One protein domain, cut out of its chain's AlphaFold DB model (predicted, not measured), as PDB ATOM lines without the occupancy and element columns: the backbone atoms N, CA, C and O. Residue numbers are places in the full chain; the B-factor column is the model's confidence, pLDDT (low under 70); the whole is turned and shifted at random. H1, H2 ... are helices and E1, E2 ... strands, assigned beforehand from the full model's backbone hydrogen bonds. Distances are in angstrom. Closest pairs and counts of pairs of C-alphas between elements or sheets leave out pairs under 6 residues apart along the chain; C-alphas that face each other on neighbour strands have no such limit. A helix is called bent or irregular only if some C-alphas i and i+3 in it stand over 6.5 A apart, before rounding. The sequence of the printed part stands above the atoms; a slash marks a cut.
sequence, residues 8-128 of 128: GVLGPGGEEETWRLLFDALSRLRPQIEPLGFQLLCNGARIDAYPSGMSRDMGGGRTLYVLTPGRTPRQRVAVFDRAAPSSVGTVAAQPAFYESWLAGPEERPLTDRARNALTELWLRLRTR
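AT A GLANCE: This is residues 8 to 128 of the 128 residues of an uncharacterized protein of Streptomyces sp. TLI_171 (UniProt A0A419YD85). A small, loosely built body of loops and short elements has one long helix, H4, reaching away from it as an arm at one end, while the little hairpin of E1 and E2 lies at the opposite end, together with H1. Between these ends lie a second small hairpin, E3 and E4, with H2 near E3, and the helix H3; no helix touches another. The printed part has 121 residues with four named helices and four named strands, in the order E1, E2, H1, H2, E3, E4, H3, H4, and its class is mixed, helices and strands. The two sheets have two strands each, E1 - E2 and E3 - E4, both antiparallel. The whole is only just extended, close to loose, with a radius of gyration of the C-alphas of 20.8 A and spans of 80 by 30 by 23 A, a length to which the arm H4 adds.

IN THESE COORDINATES: E1 is residues 8 to 10, and C-alpha 8 is at (-4.716, 23.618, -4.876). E2 is residues 16 to 19. H1, residues 22 to 36, is 21.6 A long and only just irregular: C-alphas 32 and 35 are 6.54 A apart. H2 is residues 53 to 58. E3 is residues 63 to 66, with C-alpha 63 at (-22.137, 29.060, 0.870), and E4 is residues 76 to 78. H3, residues 93 to 103, is 15.5 A long. H4, residues 112 to 126, is 21.0 A long and ends with C-alpha 126 at (-66.053, 5.728, 20.452).

HOW THE PARTS SIT: E1 and E2 form a hairpin, antiparallel at 140 degrees, with N 9 and O 17 within hydrogen-bond range at 2.8 A. The closest C-alphas of E2 and H1, those of Trp 19 and Ala 25, are 6.1 A apart. H1 and E3 are apart, but only just, at 8.4 A. The closest C-alphas of H2 and E3 are those of Ser 55 and Thr 63, 6.9 A apart. E3 and E4 form the other hairpin, antiparallel at 134 degrees, with N 64 and O 77 within hydrogen-bond range at 2.8 A. Residues 49 to 50 pair antiparallel with residues 65 to 66 of E3. H3 is apart from E3, and H4 is apart from H3. Every O i to N i+4 pair is within hydrogen-bond range in H2, H3 and H4, and 7 of 11 are in H1.

THE WHOLE: The C-alphas of Gly 14 and Arg 128, the two farthest apart, are 80.0 A from each other. Residues 111 to 117 and 119 to 128 stand free; without them the body spans 65 by 32 by 22 A. The printed part has no cut, and the links H1 to H2 and E4 to H3 are long. The mean pLDDT of the printed part is 84.8, and it is under 70 at residues 8 to 9, 11 to 12, 16 to 20, 56 to 60, 106 to 109 and 128.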
ATOM      1  N   GLY A   8      -5.896  24.470  -5.017       65.00
ATOM      2  CA  GLY A   8      -4.716  23.618  -4.876       65.00
ATOM      3  C   GLY A   8      -3.972  23.947  -3.584       65.00
ATOM      4  O   GLY A   8      -3.744  25.117  -3.278       65.00
ATOM      5  N   VAL A   9      -3.598  22.922  -2.826       66.38
ATOM      6  CA  VAL A   9      -2.776  23.021  -1.620       66.38
ATOM      7  C   VAL A   9      -1.459  22.322  -1.888       66.38
ATOM      8  O   VAL A   9      -1.451  21.185  -2.342       66.38
ATOM      9  N   LEU A  10      -0.352  22.991  -1.575       73.25
ATOM     10  CA  LEU A  10       0.967  22.378  -1.581       73.25
ATOM     11  C   LEU A  10       1.301  21.923  -0.160       73.25
ATOM     12  O   LEU A  10       1.376  22.745   0.757       73.25
ATOM     13  N   GLY A  11       1.459  20.620   0.024       69.00
ATOM     14  CA  GLY A  11       1.872  20.032   1.284       69.00
ATOM     15  C   GLY A  11       3.373  20.208   1.554       69.00
ATOM     16  O   GLY A  11       4.139  20.601   0.667       69.00
ATOM     17  N   PRO A  12       3.822  19.949   2.792       67.69
ATOM     18  CA  PRO A  12       5.208  20.158   3.210       67.69
ATOM     19  C   PRO A  12       6.237  19.300   2.450       67.69
ATOM     20  O   PRO A  12       7.411  19.665   2.435       67.69
ATOM     21  N   GLY A  13       5.829  18.197   1.811       76.69
ATOM     22  CA  GLY A  13       6.684  17.375   0.944       76.69
ATOM     23  C   GLY A  13       6.642  17.753  -0.543       76.69
ATOM     24  O   GLY A  13       7.288  17.094  -1.357       76.69
ATOM     25  N   GLY A  14       5.916  18.816  -0.908       76.69
ATOM     26  CA  GLY A  14       5.702  19.221  -2.298       76.69
ATOM     27  C   GLY A  14       4.549  18.491  -2.993       76.69
ATOM     28  O   GLY A  14       4.358  18.671  -4.194       76.69
ATOM     29  N   GLU A  15       3.776  17.677  -2.271       71.00
ATOM     30  CA  GLU A  15       2.545  17.078  -2.775       71.00
ATOM     31  C   GLU A  15       1.476  18.139  -3.056       71.00
ATOM     32  O   GLU A  15       1.170  18.975  -2.208       71.00
ATOM     33  N   GLU A  16       0.887  18.102  -4.249       69.31
ATOM     34  CA  GLU A  16      -0.264  18.936  -4.577       69.31
ATOM     35  C   GLU A  16      -1.555  18.179  -4.245       69.31
ATOM     36  O   GLU A  16      -1.831  17.103  -4.782       69.31
ATOM     37  N   GLU A  17      -2.366  18.746  -3.358       62.91
ATOM     38  CA  GLU A  17      -3.706  18.270  -3.057       62.91
ATOM     39  C   GLU A  17      -4.759  19.244  -3.582       62.91
ATOM     40  O   GLU A  17      -4.748  20.437  -3.289       62.91
ATOM     41  N   THR A  18      -5.758  18.719  -4.280       60.31
ATOM     42  CA  THR A  18      -6.863  19.529  -4.795       60.31
ATOM     43  C   THR A  18      -8.004  19.579  -3.787       60.31
ATOM     44  O   THR A  18      -8.783  18.631  -3.643       60.31
ATOM     45  N   TRP A  19      -8.140  20.706  -3.096       65.62
ATOM     46  CA  TRP A  19      -9.192  20.944  -2.120       65.62
ATOM     47  C   TRP A  19     -10.379  21.559  -2.849       65.62
ATOM     48  O   TRP A  19     -10.422  22.744  -3.181       65.62
ATOM     49  N   ARG A  20     -11.353  20.700  -3.158       58.97
ATOM     50  CA  ARG A  20     -12.460  21.054  -4.055       58.97
ATOM     51  C   ARG A  20     -13.367  22.146  -3.496       58.97
ATOM     52  O   ARG A  20     -14.022  22.815  -4.283       58.97
ATOM     53  N   LEU A  21     -13.396  22.339  -2.173       73.56
ATOM     54  CA  LEU A  21     -14.375  23.186  -1.491       73.56
ATOM     55  C   LEU A  21     -13.728  24.034  -0.389       73.56
ATOM     56  O   LEU A  21     -12.967  23.523   0.433       73.56
ATOM     57  N   LEU A  22     -14.087  25.320  -0.315       80.75
ATOM     58  CA  LEU A  22     -13.566  26.243   0.710       80.75
ATOM     59  C   LEU A  22     -13.929  25.812   2.138       80.75
ATOM     60  O   LEU A  22     -13.144  25.997   3.066       80.75
ATOM     61  N   PHE A  23     -15.111  25.223   2.324       85.94
ATOM     62  CA  PHE A  23     -15.524  24.673   3.615       85.94
ATOM     63  C   PHE A  23     -14.673  23.469   4.044       85.94
ATOM     64  O   PHE A  23     -14.249  23.396   5.199       85.94
ATOM     65  N   ASP A  24     -14.383  22.548   3.123       83.88
ATOM     66  CA  ASP A  24     -13.524  21.392   3.405       83.88
ATOM     67  C   ASP A  24     -12.107  21.862   3.735       83.88
ATOM     68  O   ASP A  24     -11.472  21.342   4.654       83.88
ATOM     69  N   ALA A  25     -11.653  22.913   3.047       84.75
ATOM     70  CA  ALA A  25     -10.372  23.524   3.327       84.75
ATOM     71  C   ALA A  25     -10.266  24.052   4.750       84.75
ATOM     72  O   ALA A  25      -9.349  23.725   5.507       84.75
ATOM     73  N   LEU A  26     -11.267  24.825   5.147       88.50
ATOM     74  CA  LEU A  26     -11.364  25.324   6.501       88.50
ATOM     75  C   LEU A  26     -11.426  24.182   7.523       88.50
ATOM     76  O   LEU A  26     -10.750  24.236   8.548       88.50
ATOM     77  N   SER A  27     -12.195  23.133   7.232       88.31
ATOM     78  CA  SER A  27     -12.369  21.976   8.117       88.31
ATOM     79  C   SER A  27     -11.074  21.189   8.333       88.31
ATOM     80  O   SER A  27     -10.902  20.595   9.391       88.31
ATOM     81  N   ARG A  28     -10.143  21.211   7.371       87.69
ATOM     82  CA  ARG A  28      -8.806  20.604   7.491       87.69
ATOM     83  C   ARG A  28      -7.766  21.527   8.133       87.69
ATOM     84  O   ARG A  28      -6.821  21.042   8.754       87.69
ATOM     85  N   LEU A  29      -7.928  22.844   8.002       88.50
ATOM     86  CA  LEU A  29      -7.070  23.834   8.660       88.50
ATOM     87  C   LEU A  29      -7.355  23.917  10.164       88.50
ATOM     88  O   LEU A  29      -6.437  23.975  10.978       88.50
ATOM     89  N   ARG A  30      -8.634  23.920  10.548       92.56
ATOM     90  CA  ARG A  30      -9.071  24.126  11.934       92.56
ATOM     91  C   ARG A  30      -8.435  23.163  12.952       92.56
ATOM     92  O   ARG A  30      -7.970  23.665  13.971       92.56
ATOM     93  N   PRO A  31      -8.292  21.846  12.696       92.12
ATOM     94  CA  PRO A  31      -7.613  20.929  13.616       92.12
ATOM     95  C   PRO A  31      -6.145  21.276  13.890       92.12
ATOM     96  O   PRO A  31      -5.602  20.821  14.888       92.12
ATOM     97  N   GLN A  32      -5.500  22.065  13.026       91.81
ATOM     98  CA  GLN A  32      -4.103  22.477  13.188       91.81
ATOM     99  C   GLN A  32      -3.969  23.736  14.053       91.81
ATOM    100  O   GLN A  32      -2.974  23.902  14.750       91.81
ATOM    101  N   ILE A  33      -4.972  24.621  14.027       91.00
ATOM    102  CA  ILE A  33      -4.930  25.924  14.712       91.00
ATOM    103  C   ILE A  33      -5.746  25.960  16.013       91.00
ATOM    104  O   ILE A  33      -5.371  26.683  16.933       91.00
ATOM    105  N   GLU A  34      -6.826  25.176  16.127       89.56
ATOM    106  CA  GLU A  34      -7.656  25.104  17.341       89.56
ATOM    107  C   GLU A  34      -6.854  24.631  18.574       89.56
ATOM    108  O   GLU A  34      -6.983  25.263  19.625       89.56
ATOM    109  N   PRO A  35      -5.949  23.628  18.483       89.81
ATOM    110  CA  PRO A  35      -5.095  23.232  19.610       89.81
ATOM    111  C   PRO A  35      -4.111  24.312  20.074       89.81
ATOM    112  O   PRO A  35      -3.632  24.261  21.203       89.81
ATOM    113  N   LEU A  36      -3.816  25.298  19.222       92.44
ATOM    114  CA  LEU A  36      -2.965  26.442  19.558       92.44
ATOM    115  C   LEU A  36      -3.743  27.557  20.284       92.44
ATOM    116  O   LEU A  36      -3.182  28.611  20.572       92.44
ATOM    117  N   GLY A  37      -5.035  27.347  20.569       89.44
ATOM    118  CA  GLY A  37      -5.903  28.313  21.244       89.44
ATOM    119  C   GLY A  37      -6.590  29.308  20.306       89.44
ATOM    120  O   GLY A  37      -7.241  30.238  20.782       89.44
ATOM    121  N   PHE A  38      -6.482  29.133  18.984       91.38
ATOM    122  CA  PHE A  38      -7.186  29.980  18.022       91.38
ATOM    123  C   PHE A  38      -8.574  29.432  17.706       91.38
ATOM    124  O   PHE A  38      -8.732  28.270  17.350       91.38
ATOM    125  N   GLN A  39      -9.582  30.302  17.729       91.06
ATOM    126  CA  GLN A  39     -10.915  29.982  17.229       91.06
ATOM    127  C   GLN A  39     -11.282  30.927  16.087       91.06
ATOM    128  O   GLN A  39     -11.220  32.150  16.224       91.06
ATOM    129  N   LEU A  40     -11.665  30.363  14.942       93.62
ATOM    130  CA  LEU A  40     -12.062  31.157  13.785       93.62
ATOM    131  C   LEU A  40     -13.467  31.725  13.989       93.62
ATOM    132  O   LEU A  40     -14.415  30.987  14.228       93.62
ATOM    133  N   LEU A  41     -13.612  33.041  13.838       96.25
ATOM    134  CA  LEU A  41     -14.894  33.743  13.944       96.25
ATOM    135  C   LEU A  41     -15.544  33.942  12.573       96.25
ATOM    136  O   LEU A  41     -15.928  35.056  12.217       96.25
ATOM    137  N   CYS A  42     -15.656  32.871  11.791       96.00
ATOM    138  CA  CYS A  42     -16.335  32.872  10.497       96.00
ATOM    139  C   CYS A  42     -17.471  31.846  10.460       96.00
ATOM    140  O   CYS A  42     -17.522  30.922  11.274       96.00
ATOM    141  N   ASN A  43     -18.396  31.988   9.508       96.00
ATOM    142  CA  ASN A  43     -19.545  31.086   9.410       96.00
ATOM    143  C   ASN A  43     -19.147  29.628   9.153       96.00
ATOM    144  O   ASN A  43     -19.864  28.730   9.578       96.00
ATOM    145  N   GLY A  44     -17.994  29.371   8.534       93.75
ATOM    146  CA  GLY A  44     -17.453  28.020   8.389       93.75
ATOM    147  C   GLY A  44     -17.070  27.335   9.702       93.75
ATOM    148  O   GLY A  44     -16.966  26.113   9.726       93.75
ATOM    149  N   ALA A  45     -16.925  28.082  10.798       95.31
ATOM    150  CA  ALA A  45     -16.694  27.536  12.134       95.31
ATOM    151  C   ALA A  45     -17.968  27.450  12.997       95.31
ATOM    152  O   ALA A  45     -17.899  27.024  14.153       95.31
ATOM    153  N   ARG A  46     -19.134  27.850  12.469       96.62
ATOM    154  CA  ARG A  46     -20.405  27.780  13.199       96.62
ATOM    155  C   ARG A  46     -20.871  26.345  13.396       96.62
ATOM    156  O   ARG A  46     -20.888  25.570  12.444       96.62
ATOM    157  N   ILE A  47     -21.323  26.023  14.606       96.56
ATOM    158  CA  ILE A  47     -21.886  24.697  14.925       96.56
ATOM    159  C   ILE A  47     -23.145  24.440  14.092       96.56
ATOM    160  O   ILE A  47     -23.349  23.347  13.580       96.56
ATOM    161  N   ASP A  48     -23.963  25.478  13.930       96.06
ATOM    162  CA  ASP A  48     -25.258  25.439  13.262       96.06
ATOM    163  C   ASP A  48     -25.177  25.744  11.759       96.06
ATOM    164  O   ASP A  48     -26.196  26.077  11.166       96.06
ATOM    165  N   ALA A  49     -24.005  25.668  11.119       95.19
ATOM    166  CA  ALA A  49     -23.877  25.928   9.685       95.19
ATOM    167  C   ALA A  49     -23.160  24.794   8.952       95.19
ATOM    168  O   ALA A  49     -22.079  24.366   9.354       95.19
ATOM    169  N   TYR A  50     -23.742  24.340   7.840       93.06
ATOM    170  CA  TYR A  50     -23.176  23.259   7.031       93.06
ATOM    171  C   TYR A  50     -23.515  23.430   5.542       93.06
ATOM    172  O   TYR A  50     -24.576  23.982   5.216       93.06
ATOM    173  N   PRO A  51     -22.652  22.993   4.606       89.88
ATOM    174  CA  PRO A  51     -22.996  23.011   3.188       89.88
ATOM    175  C   PRO A  51     -23.975  21.874   2.855       89.88
ATOM    176  O   PRO A  51     -23.869  20.761   3.373       89.88
ATOM    177  N   SER A  52     -24.915  22.129   1.942       82.19
ATOM    178  CA  SER A  52     -25.743  21.063   1.361       82.19
ATOM    179  C   SER A  52     -24.945  20.254   0.334       82.19
ATOM    180  O   SER A  52     -23.985  20.772  -0.234       82.19
ATOM    181  N   GLY A  53     -25.361  19.014   0.039       77.06
ATOM    182  CA  GLY A  53     -24.744  18.204  -1.027       77.06
ATOM    183  C   GLY A  53     -24.692  18.950  -2.367       77.06
ATOM    184  O   GLY A  53     -23.629  19.128  -2.940       77.06
ATOM    185  N   MET A  54     -25.810  19.557  -2.775       73.19
ATOM    186  CA  MET A  54     -25.872  20.382  -3.989       73.19
ATOM    187  C   MET A  54     -24.949  21.616  -3.937       73.19
ATOM    188  O   MET A  54     -24.358  21.987  -4.946       73.19
ATOM    189  N   SER A  55     -24.796  22.262  -2.772       70.25
ATOM    190  CA  SER A  55     -23.889  23.412  -2.617       70.25
ATOM    191  C   SER A  55     -22.413  23.016  -2.635       70.25
ATOM    192  O   SER A  55     -21.572  23.857  -2.963       70.25
ATOM    193  N   ARG A  56     -22.093  21.773  -2.257       69.62
ATOM    194  CA  ARG A  56     -20.762  21.198  -2.449       69.62
ATOM    195  C   ARG A  56     -20.498  20.987  -3.940       69.62
ATOM    196  O   ARG A  56     -19.481  21.444  -4.432       69.62
ATOM    197  N   ASP A  57     -21.451  20.412  -4.663       65.31
ATOM    198  CA  ASP A  57     -21.233  20.018  -6.059       65.31
ATOM    199  C   ASP A  57     -21.264  21.189  -7.060       65.31
ATOM    200  O   ASP A  57     -20.603  21.125  -8.092       65.31
ATOM    201  N   MET A  58     -22.026  22.255  -6.780       62.53
ATOM    202  CA  MET A  58     -22.279  23.343  -7.746       62.53
ATOM    203  C   MET A  58     -21.772  24.731  -7.330       62.53
ATOM    204  O   MET A  58     -21.911  25.680  -8.100       62.53
ATOM    205  N   GLY A  59     -21.282  24.899  -6.099       61.44
ATOM    206  CA  GLY A  59     -21.019  26.224  -5.521       61.44
ATOM    207  C   GLY A  59     -19.658  26.387  -4.858       61.44
ATOM    208  O   GLY A  59     -19.532  27.261  -3.994       61.44
ATOM    209  N   GLY A  60     -18.687  25.521  -5.162       68.88
ATOM    210  CA  GLY A  60     -17.321  25.555  -4.621       68.88
ATOM    211  C   GLY A  60     -17.235  25.524  -3.090       68.88
ATOM    212  O   GLY A  60     -16.238  25.950  -2.501       68.88
ATOM    213  N   GLY A  61     -18.317  25.117  -2.414       71.19
ATOM    214  CA  GLY A  61     -18.441  25.186  -0.960       71.19
ATOM    215  C   GLY A  61     -18.328  26.604  -0.395       71.19
ATOM    216  O   GLY A  61     -17.854  26.754   0.722       71.19
ATOM    217  N   ARG A  62     -18.719  27.648  -1.144       80.94
ATOM    218  CA  ARG A  62     -18.632  29.063  -0.712       80.94
ATOM    219  C   ARG A  62     -19.781  29.492   0.202       80.94
ATOM    220  O   ARG A  62     -19.661  30.487   0.916       80.94
ATOM    221  N   THR A  63     -20.892  28.759   0.155       87.69
ATOM    222  CA  THR A  63     -22.137  29.060   0.870       87.69
ATOM    223  C   THR A  63     -22.499  27.923   1.818       87.69
ATOM    224  O   THR A  63     -22.366  26.751   1.476       87.69
ATOM    225  N   LEU A  64     -22.995  28.281   2.998       92.19
ATOM    226  CA  LEU A  64     -23.487  27.377   4.031       92.19
ATOM    227  C   LEU A  64     -24.950  27.676   4.323       92.19
ATOM    228  O   LEU A  64     -25.416  28.798   4.118       92.19
ATOM    229  N   TYR A  65     -25.656  26.684   4.851       94.00
ATOM    230  CA  TYR A  65     -27.002  26.852   5.374       94.00
ATOM    231  C   TYR A  65     -26.966  26.895   6.892       94.00
ATOM    232  O   TYR A  65     -26.340  26.032   7.500       94.00
ATOM    233  N   VAL A  66     -27.668  27.863   7.485       95.50
ATOM    234  CA  VAL A  66     -27.914  27.871   8.931       95.50
ATOM    235  C   VAL A  66     -29.024  26.870   9.233       95.50
ATOM    236  O   VAL A  66     -30.120  26.929   8.664       95.50
ATOM    237  N   LEU A  67     -28.706  25.929  10.103       94.81
ATOM    238  CA  LEU A  67     -29.490  24.765  10.447       94.81
ATOM    239  C   LEU A  67     -30.260  25.030  11.734       94.81
ATOM    240  O   LEU A  67     -29.734  25.526  12.726       94.81
ATOM    241  N   THR A  68     -31.533  24.662  11.731       92.50
ATOM    242  CA  THR A  68     -32.385  24.731  12.915       92.50
ATOM    243  C   THR A  68     -33.080  23.380  13.064       92.50
ATOM    244  O   THR A  68     -33.687  22.918  12.089       92.50
ATOM    245  N   PRO A  69     -32.996  22.718  14.233       89.38
ATOM    246  CA  PRO A  69     -33.631  21.422  14.453       89.38
ATOM    247  C   PRO A  69     -35.118  21.427  14.078       89.38
ATOM    248  O   PRO A  69     -35.856  22.362  14.388       89.38
ATOM    249  N   GLY A  70     -35.554  20.391  13.356       85.38
ATOM    250  CA  GLY A  70     -36.947  20.247  12.918       85.38
ATOM    251  C   GLY A  70     -37.420  21.287  11.891       85.38
ATOM    252  O   GLY A  70     -38.626  21.414  11.655       85.38
ATOM    253  N   ARG A  71     -36.508  22.055  11.280       86.56
ATOM    254  CA  ARG A  71     -36.822  23.062  10.258       86.56
ATOM    255  C   ARG A  71     -35.981  22.861   9.006       86.56
ATOM    256  O   ARG A  71     -34.789  22.571   9.071       86.56
ATOM    257  N   THR A  72     -36.608  23.089   7.855       87.50
ATOM    258  CA  THR A  72     -35.893  23.208   6.583       87.50
ATOM    259  C   THR A  72     -34.995  24.450   6.619       87.50
ATOM    260  O   THR A  72     -35.490  25.523   6.987       87.50
ATOM    261  N   PRO A  73     -33.717  24.363   6.212       90.62
ATOM    262  CA  PRO A  73     -32.812  25.502   6.242       90.62
ATOM    263  C   PRO A  73     -33.237  26.523   5.186       90.62
ATOM    264  O   PRO A  73     -33.451  26.175   4.024       90.62
ATOM    265  N   ARG A  74     -33.372  27.790   5.584       89.62
ATOM    266  CA  ARG A  74     -33.750  28.892   4.674       89.62
ATOM    267  C   ARG A  74     -32.680  29.965   4.559       89.62
ATOM    268  O   ARG A  74     -32.581  30.629   3.531       89.62
ATOM    269  N   GLN A  75     -31.885  30.135   5.609       93.75
ATOM    270  CA  GLN A  75     -30.839  31.140   5.655       93.75
ATOM    271  C   GLN A  75     -29.545  30.580   5.071       93.75
ATOM    272  O   GLN A  75     -29.097  29.499   5.455       93.75
ATOM    273  N   ARG A  76     -28.948  31.350   4.160       93.44
ATOM    274  CA  ARG A  76     -27.641  31.084   3.559       93.44
ATOM    275  C   ARG A  76     -26.636  32.120   4.036       93.44
ATOM    276  O   ARG A  76     -26.992  33.288   4.172       93.44
ATOM    277  N   VAL A  77     -25.402  31.698   4.263       93.81
ATOM    278  CA  VAL A  77     -24.293  32.555   4.702       93.81
ATOM    279  C   VAL A  77     -23.016  32.181   3.953       93.81
ATOM    280  O   VAL A  77     -22.838  31.016   3.601       93.81
ATOM    281  N   ALA A  78     -22.125  33.137   3.688       91.69
ATOM    282  CA  ALA A  78     -20.837  32.830   3.068       91.69
ATOM    283  C   ALA A  78     -19.850  32.279   4.109       91.69
ATOM    284  O   ALA A  78     -19.843  32.731   5.254       91.69
ATOM    285  N   VAL A  79     -19.002  31.320   3.714       91.62
ATOM    286  CA  VAL A  79     -18.085  30.594   4.622       91.62
ATOM    287  C   VAL A  79     -17.182  31.525   5.434       91.62
ATOM    288  O   VAL A  79     -17.007  31.307   6.632       91.62
ATOM    289  N   PHE A  80     -16.619  32.553   4.796       92.81
ATOM    290  CA  PHE A  80     -15.636  33.444   5.420       92.81
ATOM    291  C   PHE A  80     -16.231  34.710   6.042       92.81
ATOM    292  O   PHE A  80     -15.505  35.448   6.704       92.81
ATOM    293  N   ASP A  81     -17.538  34.942   5.890       95.31
ATOM    294  CA  ASP A  81     -18.197  36.052   6.576       95.31
ATOM    295  C   ASP A  81     -18.128  35.852   8.094       95.31
ATOM    296  O   ASP A  81     -18.173  34.723   8.599       95.31
ATOM    297  N   ARG A  82     -18.027  36.965   8.825       96.56
ATOM    298  CA  ARG A  82     -17.863  36.968  10.280       96.56
ATOM    299  C   ARG A  82     -19.049  36.304  10.985       96.56
ATOM    300  O   ARG A  82     -20.204  36.617  10.704       96.56
ATOM    301  N   ALA A  83     -18.748  35.464  11.971       97.12
ATOM    302  CA  ALA A  83     -19.713  34.855  12.879       97.12
ATOM    303  C   ALA A  83     -19.593  35.439  14.296       97.12
ATOM    304  O   ALA A  83     -18.565  36.001  14.681       97.12
ATOM    305  N   ALA A  84     -20.657  35.305  15.089       96.00
ATOM    306  CA  ALA A  84     -20.620  35.667  16.501       96.00
ATOM    307  C   ALA A  84     -19.796  34.629  17.291       96.00
ATOM    308  O   ALA A  84     -19.963  33.432  17.034       96.00
ATOM    309  N   PRO A  85     -18.981  35.033  18.287       95.44
ATOM    310  CA  PRO A  85     -18.235  34.090  19.128       95.44
ATOM    311  C   PRO A  85     -19.110  33.008  19.775       95.44
ATOM    312  O   PRO A  85     -18.709  31.858  19.856       95.44
ATOM    313  N   SER A  86     -20.347  33.343  20.151       95.25
ATOM    314  CA  SER A  86     -21.303  32.395  20.739       95.25
ATOM    315  C   SER A  86     -21.861  31.350  19.764       95.25
ATOM    316  O   SER A  86     -22.555  30.437  20.194       95.25
ATOM    317  N   SER A  87     -21.619  31.498  18.458       95.56
ATOM    318  CA  SER A  87     -22.142  30.597  17.417       95.56
ATOM    319  C   SER A  87     -21.106  29.608  16.879       95.56
ATOM    320  O   SER A  87     -21.469  28.636  16.215       95.56
ATOM    321  N   VAL A  88     -19.820  29.854  17.140       95.75
ATOM    322  CA  VAL A  88     -18.722  29.008  16.663       95.75
ATOM    323  C   VAL A  88     -18.428  27.882  17.646       95.75
ATOM    324  O   VAL A  88     -18.641  28.014  18.848       95.75
ATOM    325  N   GLY A  89     -17.942  26.754  17.134       92.12
ATOM    326  CA  GLY A  89     -17.617  25.584  17.947       92.12
ATOM    327  C   GLY A  89     -16.350  24.893  17.490       92.12
ATOM    328  O   GLY A  89     -15.578  25.445  16.712       92.12
ATOM    329  N   THR A  90     -16.141  23.680  17.988       89.38
ATOM    330  CA  THR A  90     -15.004  22.837  17.604       89.38
ATOM    331  C   THR A  90     -15.250  22.166  16.257       89.38
ATOM    332  O   THR A  90     -16.392  22.082  15.785       89.38
ATOM    333  N   VAL A  91     -14.188  21.662  15.625       86.50
ATOM    334  CA  VAL A  91     -14.315  20.876  14.381       86.50
ATOM    335  C   VAL A  91     -15.184  19.637  14.575       86.50
ATOM    336  O   VAL A  91     -15.887  19.260  13.651       86.50
ATOM    337  N   ALA A  92     -15.183  19.031  15.765       88.00
ATOM    338  CA  ALA A  92     -15.994  17.850  16.062       88.00
ATOM    339  C   ALA A  92     -17.474  18.180  16.337       88.00
ATOM    340  O   ALA A  92     -18.356  17.396  15.992       88.00
ATOM    341  N   ALA A  93     -17.772  19.343  16.926       92.06
ATOM    342  CA  ALA A  93     -19.143  19.722  17.277       92.06
ATOM    343  C   ALA A  93     -20.024  19.999  16.048       92.06
ATOM    344  O   ALA A  93     -21.213  19.691  16.049       92.06
ATOM    345  N   GLN A  94     -19.445  20.574  14.993       92.94
ATOM    346  CA  GLN A  94     -20.159  20.925  13.765       92.94
ATOM    347  C   GLN A  94     -20.732  19.707  12.996       92.94
ATOM    348  O   GLN A  94     -21.929  19.722  12.704       92.94
ATOM    349  N   PRO A  95     -19.969  18.636  12.683       91.06
ATOM    350  CA  PRO A  95     -20.518  17.438  12.049       91.06
ATOM    351  C   PRO A  95     -21.493  16.696  12.968       91.06
ATOM    352  O   PRO A  95     -22.537  16.267  12.491       91.06
ATOM    353  N   ALA A  96     -21.233  16.634  14.280       93.06
ATOM    354  CA  ALA A  96     -22.162  16.022  15.232       93.06
ATOM    355  C   ALA A  96     -23.530  16.734  15.245       93.06
ATOM    356  O   ALA A  96     -24.582  16.093  15.232       93.06
ATOM    357  N   PHE A  97     -23.532  18.071  15.205       93.94
ATOM    358  CA  PHE A  97     -24.760  18.852  15.078       93.94
ATOM    359  C   PHE A  97     -25.468  18.585  13.745       93.94
ATOM    360  O   PHE A  97     -26.687  18.420  13.713       93.94
ATOM    361  N   TYR A  98     -24.719  18.522  12.643       92.81
ATOM    362  CA  TYR A  98     -25.276  18.229  11.324       92.81
ATOM    363  C   TYR A  98     -25.925  16.838  11.259       92.81
ATOM    364  O   TYR A  98     -27.034  16.707  10.743       92.81
ATOM    365  N   GLU A  99     -25.283  15.814  11.820       92.25
ATOM    366  CA  GLU A  99     -25.819  14.452  11.906       92.25
ATOM    367  C   GLU A  99     -27.093  14.394  12.756       92.25
ATOM    368  O   GLU A  99     -28.098  13.822  12.329       92.25
ATOM    369  N   SER A 100     -27.097  15.062  13.913       91.00
ATOM    370  CA  SER A 100     -28.296  15.211  14.746       91.00
ATOM    371  C   SER A 100     -29.429  15.919  13.992       91.00
ATOM    372  O   SER A 100     -30.582  15.487  14.025       91.00
ATOM    373  N   TRP A 101     -29.109  16.976  13.244       91.50
ATOM    374  CA  TRP A 101     -30.081  17.695  12.429       91.50
ATOM    375  C   TRP A 101     -30.668  16.818  11.308       91.50
ATOM    376  O   TRP A 101     -31.875  16.885  11.065       91.50
ATOM    377  N   LEU A 102     -29.853  15.967  10.670       89.31
ATOM    378  CA  LEU A 102     -30.294  15.010   9.646       89.31
ATOM    379  C   LEU A 102     -31.212  13.918  10.205       89.31
ATOM    380  O   LEU A 102     -32.207  13.579   9.559       89.31
ATOM    381  N   ALA A 103     -30.903  13.377  11.387       88.44
ATOM    382  CA  ALA A 103     -31.772  12.413  12.067       88.44
ATOM    383  C   ALA A 103     -33.166  13.017  12.341       88.44
ATOM    384  O   ALA A 103     -34.194  12.333  12.263       88.44
ATOM    385  N   GLY A 104     -33.208  14.334  12.559       80.25
ATOM    386  CA  GLY A 104     -34.408  15.059  12.946       80.25
ATOM    387  C   GLY A 104     -34.717  14.866  14.435       80.25
ATOM    388  O   GLY A 104     -33.974  14.193  15.144       80.25
ATOM    389  N   PRO A 105     -35.798  15.477  14.946       70.88
ATOM    390  CA  PRO A 105     -36.165  15.324  16.349       70.88
ATOM    391  C   PRO A 105     -36.543  13.867  16.651       70.88
ATOM    392  O   PRO A 105     -37.291  13.256  15.884       70.88
ATOM    393  N   GLU A 106     -36.048  13.346  17.777       61.31
ATOM    394  CA  GLU A 106     -36.383  12.013  18.303       61.31
ATOM    395  C   GLU A 106     -37.902  11.884  18.531       61.31
ATOM    396  O   GLU A 106     -38.525  10.901  18.136       61.31
ATOM    397  N   GLU A 107     -38.530  12.958  19.018       57.84
ATOM    398  CA  GLU A 107     -39.980  13.130  19.046       57.84
ATOM    399  C   GLU A 107     -40.444  13.925  17.822       57.84
ATOM    400  O   GLU A 107     -40.432  15.159  17.795       57.84
ATOM    401  N   ARG A 108     -40.881  13.228  16.769       58.12
ATOM    402  CA  ARG A 108     -41.602  13.887  15.673       58.12
ATOM    403  C   ARG A 108     -43.028  14.194  16.137       58.12
ATOM    404  O   ARG A 108     -43.813  13.253  16.275       58.12
ATOM    405  N   PRO A 109     -43.421  15.470  16.318       64.62
ATOM    406  CA  PRO A 109     -44.827  15.778  16.514       64.62
ATOM    407  C   PRO A 109     -45.610  15.262  15.307       64.62
ATOM    408  O   PRO A 109     -45.191  15.435  14.157       64.62
ATOM    409  N   LEU A 110     -46.743  14.608  15.572       74.44
ATOM    410  CA  LEU A 110     -47.638  14.129  14.524       74.44
ATOM    411  C   LEU A 110     -47.944  15.278  13.564       74.44
ATOM    412  O   LEU A 110     -48.358  16.366  13.989       74.44
ATOM    413  N   THR A 111     -47.761  15.010  12.269       82.06
ATOM    414  CA  THR A 111     -48.212  15.922  11.217       82.06
ATOM    415  C   THR A 111     -49.700  16.200  11.400       82.06
ATOM    416  O   THR A 111     -50.430  15.342  11.900       82.06
ATOM    417  N   ASP A 112     -50.182  17.363  10.962       75.75
ATOM    418  CA  ASP A 112     -51.611  17.698  11.067       75.75
ATOM    419  C   ASP A 112     -52.483  16.626  10.404       75.75
ATOM    420  O   ASP A 112     -53.523  16.238  10.927       75.75
ATOM    421  N   ARG A 113     -51.995  16.041   9.304       77.75
ATOM    422  CA  ARG A 113     -52.644  14.915   8.627       77.75
ATOM    423  C   ARG A 113     -52.720  13.660   9.502       77.75
ATOM    424  O   ARG A 113     -53.776  13.040   9.565       77.75
ATOM    425  N   ALA A 114     -51.626  13.287  10.167       81.38
ATOM    426  CA  ALA A 114     -51.597  12.129  11.061       81.38
ATOM    427  C   ALA A 114     -52.445  12.360  12.320       81.38
ATOM    428  O   ALA A 114     -53.178  11.471  12.745       81.38
ATOM    429  N   ARG A 115     -52.406  13.576  12.872       86.50
ATOM    430  CA  ARG A 115     -53.223  13.990  14.013       86.50
ATOM    431  C   ARG A 115     -54.712  13.912  13.685       86.50
ATOM    432  O   ARG A 115     -55.452  13.274  14.419       86.50
ATOM    433  N   ASN A 116     -55.127  14.470  12.550       91.19
ATOM    434  CA  ASN A 116     -56.522  14.439  12.109       91.19
ATOM    435  C   ASN A 116     -57.000  13.009  11.833       91.19
ATOM    436  O   ASN A 116     -58.102  12.650  12.232       91.19
ATOM    437  N   ALA A 117     -56.165  12.165  11.218       89.88
ATOM    438  CA  ALA A 117     -56.499  10.760  10.990       89.88
ATOM    439  C   ALA A 117     -56.701   9.980  12.302       89.88
ATOM    440  O   ALA A 117     -57.614   9.161  12.394       89.88
ATOM    441  N   LEU A 118     -55.884  10.248  13.325       91.25
ATOM    442  CA  LEU A 118     -56.039   9.640  14.648       91.25
ATOM    443  C   LEU A 118     -57.287  10.149  15.373       91.25
ATOM    444  O   LEU A 118     -57.992   9.349  15.985       91.25
ATOM    445  N   THR A 119     -57.602  11.440  15.260       90.19
ATOM    446  CA  THR A 119     -58.851  12.006  15.788       90.19
ATOM    447  C   THR A 119     -60.072  11.342  15.149       90.19
ATOM    448  O   THR A 119     -60.977  10.908  15.857       90.19
ATOM    449  N   GLU A 120     -60.077  11.190  13.823       93.62
ATOM    450  CA  GLU A 120     -61.143  10.507  13.079       93.62
ATOM    451  C   GLU A 120     -61.280   9.032  13.476       93.62
ATOM    452  O   GLU A 120     -62.388   8.533  13.683       93.62
ATOM    453  N   LEU A 121     -60.158   8.323  13.621       91.12
ATOM    454  CA  LEU A 121     -60.149   6.935  14.078       91.12
ATOM    455  C   LEU A 121     -60.734   6.813  15.492       91.12
ATOM    456  O   LEU A 121     -61.573   5.950  15.739       91.12
ATOM    457  N   TRP A 122     -60.325   7.692  16.408       90.50
ATOM    458  CA  TRP A 122     -60.819   7.709  17.782       90.50
ATOM    459  C   TRP A 122     -62.323   7.996  17.854       90.50
ATOM    460  O   TRP A 122     -63.042   7.292  18.564       90.50
ATOM    461  N   LEU A 123     -62.822   8.962  17.074       92.00
ATOM    462  CA  LEU A 123     -64.255   9.257  16.987       92.00
ATOM    463  C   LEU A 123     -65.049   8.030  16.524       92.00
ATOM    464  O   LEU A 123     -66.037   7.671  17.158       92.00
ATOM    465  N   ARG A 124     -64.573   7.331  15.486       91.06
ATOM    466  CA  ARG A 124     -65.218   6.118  14.953       91.06
ATOM    467  C   ARG A 124     -65.248   4.960  15.947       91.06
ATOM    468  O   ARG A 124     -66.211   4.195  15.948       91.06
ATOM    469  N   LEU A 125     -64.199   4.810  16.752       91.31
ATOM    470  CA  LEU A 125     -64.098   3.753  17.760       91.31
ATOM    471  C   LEU A 125     -64.946   4.042  19.003       91.31
ATOM    472  O   LEU A 125     -65.365   3.101  19.663       91.31
ATOM    473  N   ARG A 126     -65.220   5.316  19.310       87.12
ATOM    474  CA  ARG A 126     -66.053   5.728  20.452       87.12
ATOM    475  C   ARG A 126     -67.557   5.702  20.156       87.12
ATOM    476  O   ARG A 126     -68.356   5.662  21.083       87.12
ATOM    477  N   THR A 127     -67.952   5.764  18.886       78.06
ATOM    478  CA  THR A 127     -69.361   5.708  18.450       78.06
ATOM    479  C   THR A 127     -69.858   4.290  18.136       78.06
ATOM    480  O   THR A 127     -70.903   4.142  17.502       78.06
ATOM    481  N   ARG A 128     -69.113   3.254  18.531       55.72
ATOM    482  CA  ARG A 128     -69.539   1.847  18.542       55.72
ATOM    483  C   ARG A 128     -69.660   1.368  19.979       55.72
ATOM    484  O   ARG A 128     -70.534   0.511  20.207       55.72
TER     485      ARG A 128